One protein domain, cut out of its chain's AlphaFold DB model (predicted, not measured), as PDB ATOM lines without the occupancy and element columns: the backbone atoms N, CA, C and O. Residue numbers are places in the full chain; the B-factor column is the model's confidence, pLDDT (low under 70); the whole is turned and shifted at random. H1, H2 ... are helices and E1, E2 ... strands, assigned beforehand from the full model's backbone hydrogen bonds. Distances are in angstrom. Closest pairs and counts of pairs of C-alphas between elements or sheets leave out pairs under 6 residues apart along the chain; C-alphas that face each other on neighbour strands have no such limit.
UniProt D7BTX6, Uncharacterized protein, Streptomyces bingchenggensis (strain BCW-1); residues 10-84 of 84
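What this domain is: This is residues 10 to 84 of the 84 residues of an uncharacterized protein of Streptomyces bingchenggensis (strain BCW-1) (UniProt D7BTX6). Picture one twisted sheet of five strands with a single helix, H1, over one face, running along E3 and E5; the rest of that face, towards E1 and E2, is not covered by H1. Two long links loop out at the E1 and E2 end of the sheet, and the tight hairpin of E4 and E5 makes its other end. The printed part has 75 residues, with five named strands and one named helix in the order E1, E2, E3, H1, E4, E5; across the mixed sheet the order is E2, E1, E3, E5, E4. The class is mixed, helices and strands, though under half of the residues, 36 of the 75, are in named elements. The whole is compact and rounded, with a radius of gyration of the C-alphas of 11.0 A and spans of 29 by 27 by 25 A.

Where its parts are: Begin at C-alpha 10, at (25.563, -11.407, -45.484), where E1 starts; it takes residues 10 to 12 and is 6.1 A from first to last C-alpha. Residues 13 to 24 then form a long stretch with no named element. Next comes E2, residues 25 to 28, 10.6 A long, and after 11 more residues E3, residues 40 to 44, 13.5 A long. Find C-alpha 55 at (32.239, 6.183, -50.150); from there H1 runs through residues 55 to 67 and covers 18.6 A. E4, residues 71 to 76, is the longest strand by residues and measures 14.7 A. E5, residues 79 to 83, measures 13.2 A and ends at C-alpha 83, (32.567, -11.343, -39.172).

How they stand to each other: Start with the inner strand E3 and look to both sides of it. On one side E1 is its parallel neighbour, at 10 degrees; the C-alphas of 12 and 42 face each other at 4.6 A, and N 11 and O 40 are 2.9 A apart, within hydrogen-bond range. Beyond E1, the edge strand E2 is parallel to E1 at 30 degrees, with N 10 and O 25 within hydrogen-bond range at 3.0 A. On the other side of E3, E5 is antiparallel at 165 degrees; look for N 80 and O 43, 2.8 A apart. E4, the other edge strand, forms a hairpin with E5, antiparallel at 156 degrees, with N 71 and O 83 at 2.8 A and N 79 and O 76 at 2.8 A. E2 and E4 are apart, and E1 and E5 are apart too. H1 is on the sheet at a height over the sheet of 10.3 A. It lies over E3 and E5 and is only just not over E4, on which 2 of its C-alphas fall. It runs along the strands, at 23 degrees to E5 on the local plane. E3, H1 and E4 form a split strand-helix-strand unit, two strands running the same way with a helix between them in the chain and E5 between them in the sheet; its crossover is right-handed. In H1 every O i to N i+4 pair is within hydrogen-bond range.

The domain as a whole: The two C-alphas farthest apart are those of Ser 22 and Ala 67, at 30.1 A, while those of Val 10 and Arg 84 are 10.7 A apart. From edge to edge of the sheet the strands' lines turn by 78 degrees. The printed part has no cut, and it ends at the chain's last residue, 84. The links from E1 to E2 and from E2 to E3 are long, the link from E3 to H1 is short, and those from H1 to E4 and from E4 to E5 are tight. The mean pLDDT of the printed part is 91.4; look at residue 49 for the one value under 70.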
ATOM      1  N   VAL A  10      24.481 -12.256 -44.971       96.12
ATOM      2  CA  VAL A  10      25.563 -11.407 -45.484       96.12
ATOM      3  C   VAL A  10      25.025 -10.038 -45.878       96.12
ATOM      4  O   VAL A  10      24.062  -9.946 -46.632       96.12
ATOM      5  N   ALA A  11      25.670  -8.970 -45.418       95.62
ATOM      6  CA  ALA A  11      25.523  -7.658 -46.038       95.62
ATOM      7  C   ALA A  11      26.713  -7.420 -46.974       95.62
ATOM      8  O   ALA A  11      27.859  -7.495 -46.541       95.62
ATOM      9  N   ALA A  12      26.466  -7.165 -48.255       94.62
ATOM     10  CA  ALA A  12      27.526  -7.059 -49.256       94.62
ATOM     11  C   ALA A  12      27.448  -5.751 -50.047       94.62
ATOM     12  O   ALA A  12      26.357  -5.237 -50.296       94.62
ATOM     13  N   SER A  13      28.591  -5.231 -50.500       93.19
ATOM     14  CA  SER A  13      28.623  -4.169 -51.511       93.19
ATOM     15  C   SER A  13      27.783  -4.557 -52.729       93.19
ATOM     16  O   SER A  13      27.755  -5.721 -53.131       93.19
ATOM     17  N   ASN A  14      27.125  -3.572 -53.348       91.81
ATOM     18  CA  ASN A  14      26.127  -3.798 -54.397       91.81
ATOM     19  C   ASN A  14      26.626  -4.696 -55.546       91.81
ATOM     20  O   ASN A  14      25.930  -5.608 -55.975       91.81
ATOM     21  N   ARG A  15      27.870  -4.501 -56.007       89.75
ATOM     22  CA  ARG A  15      28.464  -5.309 -57.092       89.75
ATOM     23  C   ARG A  15      28.781  -6.748 -56.685       89.75
ATOM     24  O   ARG A  15      28.897  -7.613 -57.549       89.75
ATOM     25  N   PHE A  16      28.930  -7.000 -55.389       91.06
ATOM     26  CA  PHE A  16      29.262  -8.316 -54.865       91.06
ATOM     27  C   PHE A  16      28.022  -9.116 -54.453       91.06
ATOM     28  O   PHE A  16      28.018 -10.339 -54.566       91.06
ATOM     29  N   ALA A  17      26.942  -8.443 -54.043       92.75
ATOM     30  CA  ALA A  17      25.715  -9.099 -53.593       92.75
ATOM     31  C   ALA A  17      25.171 -10.165 -54.578       92.75
ATOM     32  O   ALA A  17      24.885 -11.271 -54.114       92.75
ATOM     33  N   PRO A  18      25.107  -9.937 -55.912       93.44
ATOM     34  CA  PRO A  18      24.637 -10.946 -56.866       93.44
ATOM     35  C   PRO A  18      25.443 -12.249 -56.874       93.44
ATOM     36  O   PRO A  18      24.892 -13.291 -57.210       93.44
ATOM     37  N   GLN A  19      26.721 -12.218 -56.481       92.75
ATOM     38  CA  GLN A  19      27.590 -13.404 -56.453       92.75
ATOM     39  C   GLN A  19      27.284 -14.338 -55.273       92.75
ATOM     40  O   GLN A  19      27.745 -15.476 -55.238       92.75
ATOM     41  N   LEU A  20      26.516 -13.857 -54.294       94.25
ATOM     42  CA  LEU A  20      26.214 -14.568 -53.055       94.25
ATOM     43  C   LEU A  20      24.768 -15.076 -52.980       94.25
ATOM     44  O   LEU A  20      24.445 -15.845 -52.072       94.25
ATOM     45  N   THR A  21      23.899 -14.668 -53.910       94.94
ATOM     46  CA  THR A  21      22.450 -14.952 -53.880       94.94
ATOM     47  C   THR A  21      22.114 -16.436 -54.000       94.94
ATOM     48  O   THR A  21      21.106 -16.871 -53.454       94.94
ATOM     49  N   SER A  22      22.954 -17.223 -54.677       95.12
ATOM     50  CA  SER A  22      22.724 -18.658 -54.884       95.12
ATOM     51  C   SER A  22      22.969 -19.509 -53.637       95.12
ATOM     52  O   SER A  22      22.464 -20.625 -53.560       95.12
ATOM     53  N   ARG A  23      23.748 -19.005 -52.671       96.12
ATOM     54  CA  ARG A  23      24.213 -19.792 -51.518       96.12
ATOM     55  C   ARG A  23      24.013 -19.122 -50.163       96.12
ATOM     56  O   ARG A  23      24.169 -19.788 -49.147       96.12
ATOM     57  N   THR A  24      23.684 -17.833 -50.107       96.38
ATOM     58  CA  THR A  24      23.527 -17.077 -48.851       96.38
ATOM     59  C   THR A  24      22.238 -16.265 -48.831       96.38
ATOM     60  O   THR A  24      21.618 -16.011 -49.861       96.38
ATOM     61  N   SER A  25      21.863 -15.790 -47.644       95.31
ATOM     62  CA  SER A  25      20.833 -14.767 -47.497       95.31
ATOM     63  C   SER A  25      21.497 -13.388 -47.487       95.31
ATOM     64  O   SER A  25      22.000 -12.943 -46.451       95.31
ATOM     65  N   VAL A  26      21.541 -12.740 -48.655       95.62
ATOM     66  CA  VAL A  26      22.301 -11.502 -48.881       95.62
ATOM     67  C   VAL A  26      21.412 -10.258 -48.959       95.62
ATOM     68  O   VAL A  26      20.364 -10.272 -49.601       95.62
ATOM     69  N   THR A  27      21.848  -9.163 -48.335       95.50
ATOM     70  CA  THR A  27      21.313  -7.808 -48.540       95.50
ATOM     71  C   THR A  27      22.417  -6.863 -49.000       95.50
ATOM     72  O   THR A  27      23.603  -7.108 -48.771       95.50
ATOM     73  N   VAL A  28      22.045  -5.757 -49.645       94.44
ATOM     74  CA  VAL A  28      23.020  -4.729 -50.026       94.44
ATOM     75  C   VAL A  28      23.414  -3.921 -48.788       94.44
ATOM     76  O   VAL A  28      22.558  -3.457 -48.033       94.44
ATOM     77  N   PHE A  29      24.712  -3.781 -48.542       92.94
ATOM     78  CA  PHE A  29      25.248  -3.033 -47.409       92.94
ATOM     79  C   PHE A  29      24.873  -1.547 -47.509       92.94
ATOM     80  O   PHE A  29      25.029  -0.932 -48.562       92.94
ATOM     81  N   GLY A  30      24.344  -0.988 -46.418       90.50
ATOM     82  CA  GLY A  30      23.881   0.403 -46.357       90.50
ATOM     83  C   GLY A  30      22.565   0.700 -47.085       90.50
ATOM     84  O   GLY A  30      22.133   1.848 -47.072       90.50
ATOM     85  N   ALA A  31      21.915  -0.290 -47.708       91.81
ATOM     86  CA  ALA A  31      20.587  -0.098 -48.293       91.81
ATOM     87  C   ALA A  31      19.520   0.103 -47.212       91.81
ATOM     88  O   ALA A  31      19.595  -0.489 -46.131       91.81
ATOM     89  N   GLU A  32      18.477   0.864 -47.537       85.75
ATOM     90  CA  GLU A  32      17.250   0.861 -46.745       85.75
ATOM     91  C   GLU A  32      16.673  -0.566 -46.699       85.75
ATOM     92  O   GLU A  32      16.619  -1.263 -47.712       85.75
ATOM     93  N   GLY A  33      16.319  -1.039 -45.502       79.94
ATOM     94  CA  GLY A  33      15.885  -2.424 -45.294       79.94
ATOM     95  C   GLY A  33      17.010  -3.466 -45.341       79.94
ATOM     96  O   GLY A  33      16.725  -4.665 -45.306       79.94
ATOM     97  N   SER A  34      18.286  -3.051 -45.392       85.12
ATOM     98  CA  SER A  34      19.400  -3.985 -45.206       85.12
ATOM     99  C   SER A  34      19.279  -4.683 -43.854       85.12
ATOM    100  O   SER A  34      18.859  -4.088 -42.859       85.12
ATOM    101  N   ARG A  35      19.613  -5.977 -43.823       84.44
ATOM    102  CA  ARG A  35      19.349  -6.829 -42.666       84.44
ATOM    103  C   ARG A  35      20.023  -6.265 -41.409       84.44
ATOM    104  O   ARG A  35      21.232  -6.029 -41.439       84.44
ATOM    105  N   PRO A  36      19.298  -6.133 -40.282       80.56
ATOM    106  CA  PRO A  36      19.937  -5.807 -39.018       80.56
ATOM    107  C   PRO A  36      20.840  -6.968 -38.575       80.56
ATOM    108  O   PRO A  36      20.425  -8.125 -38.587       80.56
ATOM    109  N   ASN A  37      22.063  -6.646 -38.146       85.81
ATOM    110  CA  ASN A  37      23.038  -7.589 -37.579       85.81
ATOM    111  C   ASN A  37      23.376  -8.804 -38.478       85.81
ATOM    112  O   ASN A  37      23.175  -9.948 -38.061       85.81
ATOM    113  N   PRO A  38      23.917  -8.602 -39.692       93.44
ATOM    114  CA  PRO A  38      24.390  -9.712 -40.510       93.44
ATOM    115  C   PRO A  38      25.567 -10.430 -39.825       93.44
ATOM    116  O   PRO A  38      26.391  -9.810 -39.146       93.44
ATOM    117  N   GLN A  39      25.674 -11.743 -40.033       95.81
ATOM    118  CA  GLN A  39      26.815 -12.527 -39.542       95.81
ATOM    119  C   GLN A  39      28.117 -12.127 -40.243       95.81
ATOM    120  O   GLN A  39      29.188 -12.164 -39.631       95.81
ATOM    121  N   TRP A  40      28.013 -11.736 -41.514       97.12
ATOM    122  CA  TRP A  40      29.136 -11.363 -42.363       97.12
ATOM    123  C   TRP A  40      28.873 -10.052 -43.091       97.12
ATOM    124  O   TRP A  40      27.751  -9.779 -43.514       97.12
ATOM    125  N   ILE A  41      29.928  -9.262 -43.278       95.94
ATOM    126  CA  ILE A  41      29.883  -8.047 -44.092       95.94
ATOM    127  C   ILE A  41      31.012  -8.108 -45.116       95.94
ATOM    128  O   ILE A  41      32.166  -8.300 -44.740       95.94
ATOM    129  N   VAL A  42      30.684  -7.948 -46.394       94.88
ATOM    130  CA  VAL A  42      31.644  -7.920 -47.502       94.88
ATOM    131  C   VAL A  42      31.634  -6.530 -48.112       94.88
ATOM    132  O   VAL A  42      30.621  -6.122 -48.678       94.88
ATOM    133  N   ILE A  43      32.748  -5.810 -48.025       93.94
ATOM    134  CA  ILE A  43      32.848  -4.462 -48.581       93.94
ATOM    135  C   ILE A  43      33.925  -4.396 -49.659       93.94
ATOM    136  O   ILE A  43      35.070  -4.739 -49.388       93.94
ATOM    137  N   ASP A  44      33.571  -3.895 -50.840       92.38
ATOM    138  CA  ASP A  44      34.520  -3.431 -51.856       92.38
ATOM    139  C   ASP A  44      35.088  -2.067 -51.431       92.38
ATOM    140  O   ASP A  44      34.396  -1.043 -51.439       92.38
ATOM    141  N   VAL A  45      36.341  -2.065 -50.982       90.56
ATOM    142  CA  VAL A  45      37.061  -0.850 -50.580       90.56
ATOM    143  C   VAL A  45      37.919  -0.284 -51.710       90.56
ATOM    144  O   VAL A  45      38.347   0.863 -51.611       90.56
ATOM    145  N   ALA A  46      38.148  -1.047 -52.783       89.56
ATOM    146  CA  ALA A  46      38.883  -0.583 -53.957       89.56
ATOM    147  C   ALA A  46      37.997   0.247 -54.895       89.56
ATOM    148  O   ALA A  46      38.465   1.216 -55.494       89.56
ATOM    149  N   GLN A  47      36.718  -0.108 -55.016       85.06
ATOM    150  CA  GLN A  47      35.724   0.606 -55.814       85.06
ATOM    151  C   GLN A  47      34.446   0.831 -54.993       85.06
ATOM    152  O   GLN A  47      33.442   0.150 -55.222       85.06
ATOM    153  N   PRO A  48      34.443   1.803 -54.057       74.62
ATOM    154  CA  PRO A  48      33.252   2.172 -53.296       74.62
ATOM    155  C   PRO A  48      32.210   2.795 -54.235       74.62
ATOM    156  O   PRO A  48      32.141   4.010 -54.421       74.62
ATOM    157  N   TYR A  49      31.429   1.945 -54.899       69.00
ATOM    158  CA  TYR A  49      30.374   2.367 -55.807       69.00
ATOM    159  C   TYR A  49      29.288   3.068 -54.991       69.00
ATOM    160  O   TYR A  49      28.752   2.491 -54.050       69.00
ATOM    161  N   GLY A  50      28.974   4.309 -55.366       72.69
ATOM    162  CA  GLY A  50      28.175   5.255 -54.577       72.69
ATOM    163  C   GLY A  50      26.689   4.923 -54.389       72.69
ATOM    164  O   GLY A  50      25.920   5.820 -54.056       72.69
ATOM    165  N   TRP A  51      26.266   3.681 -54.636       85.00
ATOM    166  CA  TRP A  51      24.897   3.234 -54.405       85.00
ATOM    167  C   TRP A  51      24.881   1.979 -53.525       85.00
ATOM    168  O   TRP A  51      25.624   1.033 -53.804       85.00
ATOM    169  N   PRO A  52      24.011   1.915 -52.502       88.00
ATOM    170  CA  PRO A  52      23.043   2.937 -52.079       88.00
ATOM    171  C   PRO A  52      23.676   4.050 -51.229       88.00
ATOM    172  O   PRO A  52      23.005   5.013 -50.874       88.00
ATOM    173  N   ILE A  53      24.961   3.911 -50.897       89.50
ATOM    174  CA  ILE A  53      25.705   4.802 -50.011       89.50
ATOM    175  C   ILE A  53      26.943   5.350 -50.713       89.50
ATOM    176  O   ILE A  53      27.571   4.677 -51.526       89.50
ATOM    177  N   THR A  54      27.327   6.569 -50.360       89.44
ATOM    178  CA  THR A  54      28.586   7.184 -50.795       89.44
ATOM    179  C   THR A  54      29.801   6.495 -50.162       89.44
ATOM    180  O   THR A  54      29.694   5.854 -49.116       89.44
ATOM    181  N   GLY A  55      30.992   6.693 -50.736       86.25
ATOM    182  CA  GLY A  55      32.239   6.183 -50.150       86.25
ATOM    183  C   GLY A  55      32.502   6.693 -48.725       86.25
ATOM    184  O   GLY A  55      32.958   5.931 -47.873       86.25
ATOM    185  N   THR A  56      32.141   7.945 -48.422       87.88
ATOM    186  CA  THR A  56      32.242   8.497 -47.060       87.88
ATOM    187  C   THR A  56      31.311   7.767 -46.093       87.88
ATOM    188  O   THR A  56      31.746   7.344 -45.025       87.88
ATOM    189  N   GLN A  57      30.048   7.550 -46.482       91.12
ATOM    190  CA  GLN A  57      29.090   6.781 -45.678       91.12
ATOM    191  C   GLN A  57      29.536   5.327 -45.493       91.12
ATOM    192  O   GLN A  57      29.397   4.784 -44.402       91.12
ATOM    193  N   GLN A  58      30.129   4.710 -46.520       91.56
ATOM    194  CA  GLN A  58      30.719   3.377 -46.415       91.56
ATOM    195  C   GLN A  58      31.800   3.335 -45.327       91.56
ATOM    196  O   GLN A  58      31.779   2.435 -44.490       91.56
ATOM    197  N   GLY A  59      32.706   4.318 -45.294       90.75
ATOM    198  CA  GLY A  59      33.720   4.432 -44.244       90.75
ATOM    199  C   GLY A  59      33.115   4.499 -42.837       90.75
ATOM    200  O   GLY A  59      33.536   3.748 -41.954       90.75
ATOM    201  N   THR A  60      32.087   5.331 -42.652       92.44
ATOM    202  CA  THR A  60      31.359   5.452 -41.379       92.44
ATOM    203  C   THR A  60      30.713   4.131 -40.963       92.44
ATOM    204  O   THR A  60      30.969   3.649 -39.864       92.44
ATOM    205  N   LEU A  61      29.959   3.480 -41.855       91.50
ATOM    206  CA  LEU A  61      29.261   2.228 -41.541       91.50
ATOM    207  C   LEU A  61      30.226   1.070 -41.234       91.50
ATOM    208  O   LEU A  61      29.919   0.200 -40.416       91.50
ATOM    209  N   ILE A  62      31.409   1.040 -41.859       91.62
ATOM    210  CA  ILE A  62      32.465   0.073 -41.514       91.62
ATOM    211  C   ILE A  62      32.977   0.327 -40.094       91.62
ATOM    212  O   ILE A  62      33.158  -0.624 -39.327       91.62
ATOM    213  N   ALA A  63      33.247   1.588 -39.747       93.62
ATOM    214  CA  ALA A  63      33.723   1.958 -38.418       93.62
ATOM    215  C   ALA A  63      32.683   1.613 -37.340       93.62
ATOM    216  O   ALA A  63      33.033   0.992 -36.336       93.62
ATOM    217  N   GLU A  64      31.409   1.911 -37.593       92.94
ATOM    218  CA  GLU A  64      30.290   1.526 -36.729       92.94
ATOM    219  C   GLU A  64      30.200   0.005 -36.578       92.94
ATOM    220  O   GLU A  64      30.189  -0.501 -35.460       92.94
ATOM    221  N   SER A  65      30.234  -0.752 -37.680       92.69
ATOM    222  CA  SER A  65      30.196  -2.223 -37.632       92.69
ATOM    223  C   SER A  65      31.302  -2.792 -36.734       92.69
ATOM    224  O   SER A  65      31.062  -3.695 -35.933       92.69
ATOM    225  N   ARG A  66      32.516  -2.232 -36.817       94.44
ATOM    226  CA  ARG A  66      33.641  -2.619 -35.951       94.44
ATOM    227  C   ARG A  66      33.399  -2.265 -34.487       94.44
ATOM    228  O   ARG A  66      33.637  -3.103 -33.620       94.44
ATOM    229  N   ALA A  67      32.898  -1.063 -34.212       94.62
ATOM    230  CA  ALA A  67      32.524  -0.649 -32.861       94.62
ATOM    231  C   ALA A  67      31.427  -1.549 -32.260       94.62
ATOM    232  O   ALA A  67      31.426  -1.809 -31.060       94.62
ATOM    233  N   HIS A  68      30.547  -2.102 -33.101       91.50
ATOM    234  CA  HIS A  68      29.505  -3.060 -32.722       91.50
ATOM    235  C   HIS A  68      29.973  -4.527 -32.652       91.50
ATOM    236  O   HIS A  68      29.150  -5.430 -32.481       91.50
ATOM    237  N   GLY A  69      31.285  -4.772 -32.727       94.19
ATOM    238  CA  GLY A  69      31.900  -6.072 -32.459       94.19
ATOM    239  C   GLY A  69      32.298  -6.875 -33.696       94.19
ATOM    240  O   GLY A  69      32.933  -7.917 -33.541       94.19
ATOM    241  N   ASN A  70      32.000  -6.405 -34.913       95.50
ATOM    242  CA  ASN A  70      32.458  -7.084 -36.120       95.50
ATOM    243  C   ASN A  70      33.986  -6.982 -36.260       95.50
ATOM    244  O   ASN A  70      34.574  -5.900 -36.241       95.50
ATOM    245  N   ARG A  71      34.644  -8.120 -36.468       96.69
ATOM    246  CA  ARG A  71      36.095  -8.218 -36.647       96.69
ATOM    247  C   ARG A  71      36.441  -8.401 -38.114       96.69
ATOM    248  O   ARG A  71      35.779  -9.158 -38.820       96.69
ATOM    249  N   THR A  72      37.506  -7.749 -38.572       96.19
ATOM    250  CA  THR A  72      38.080  -8.029 -39.893       96.19
ATOM    251  C   THR A  72      38.722  -9.414 -39.879       96.19
ATOM    252  O   THR A  72      39.596  -9.679 -39.061       96.19
ATOM    253  N   VAL A  73      38.272 -10.294 -40.773       96.81
ATOM    254  CA  VAL A  73      38.761 -11.680 -40.887       96.81
ATOM    255  C   VAL A  73      39.435 -11.974 -42.226       96.81
ATOM    256  O   VAL A  73      40.117 -12.988 -42.345       96.81
ATOM    257  N   ALA A  74      39.266 -11.096 -43.218       95.50
ATOM    258  CA  ALA A  74      40.074 -11.064 -44.432       95.50
ATOM    259  C   ALA A  74      40.117  -9.641 -45.010       95.50
ATOM    260  O   ALA A  74      39.183  -8.854 -44.819       95.50
ATOM    261  N   ASN A  75      41.208  -9.329 -45.705       95.00
ATOM    262  CA  ASN A  75      41.371  -8.136 -46.530       95.00
ATOM    263  C   ASN A  75      42.197  -8.538 -47.757       95.00
ATOM    264  O   ASN A  75      43.412  -8.697 -47.651       95.00
ATOM    265  N   GLU A  76      41.519  -8.806 -48.865       91.88
ATOM    266  CA  GLU A  76      42.078  -9.472 -50.044       91.88
ATOM    267  C   GLU A  76      41.421  -8.882 -51.300       91.88
ATOM    268  O   GLU A  76      40.223  -8.598 -51.289       91.88
ATOM    269  N   ASP A  77      42.195  -8.669 -52.366       89.50
ATOM    270  CA  ASP A  77      41.708  -8.224 -53.686       89.50
ATOM    271  C   ASP A  77      40.821  -6.965 -53.676       89.50
ATOM    272  O   ASP A  77      39.908  -6.814 -54.486       89.50
ATOM    273  N   GLY A  78      41.075  -6.042 -52.744       91.31
ATOM    274  CA  GLY A  78      40.271  -4.825 -52.601       91.31
ATOM    275  C   GLY A  78      38.948  -5.026 -51.862       91.31
ATOM    276  O   GLY A  78      38.143  -4.098 -51.808       91.31
ATOM    277  N   TYR A  79      38.734  -6.193 -51.252       92.56
ATOM    278  CA  TYR A  79      37.577  -6.498 -50.421       92.56
ATOM    279  C   TYR A  79      37.961  -6.688 -48.959       92.56
ATOM    280  O   TYR A  79      38.887  -7.421 -48.617       92.56
ATOM    281  N   VAL A  80      37.171  -6.093 -48.072       95.06
ATOM    282  CA  VAL A  80      37.226  -6.345 -46.634       95.06
ATOM    283  C   VAL A  80      36.084  -7.274 -46.247       95.06
ATOM    284  O   VAL A  80      34.920  -7.002 -46.537       95.06
ATOM    285  N   LEU A  81      36.421  -8.349 -45.536       96.38
ATOM    286  CA  LEU A  81      35.463  -9.270 -44.939       96.38
ATOM    287  C   LEU A  81      35.425  -9.058 -43.428       96.38
ATOM    288  O   LEU A  81      36.433  -9.231 -42.734       96.38
ATOM    289  N   LEU A  82      34.249  -8.716 -42.912       96.81
ATOM    290  CA  LEU A  82      33.978  -8.639 -41.485       96.81
ATOM    291  C   LEU A  82      33.112  -9.819 -41.047       96.81
ATOM    292  O   LEU A  82      32.207 -10.237 -41.767       96.81
ATOM    293  N   LYS A  83      33.361 -10.309 -39.835       96.81
ATOM    294  CA  LYS A  83      32.567 -11.343 -39.172       96.81
ATOM    295  C   LYS A  83      32.163 -10.856 -37.789       96.81
ATOM    296  O   LYS A  83      32.989 -10.255 -37.104       96.81
ATOM    297  N   ARG A  84      30.911 -11.086 -37.406       92.69
ATOM    298  CA  ARG A  84      30.464 -10.838 -36.034       92.69
ATOM    299  C   ARG A  84      30.999 -11.877 -35.049       92.69
ATOM    300  O   ARG A  84      31.178 -13.050 -35.455       92.69
TER     301      ARG A  84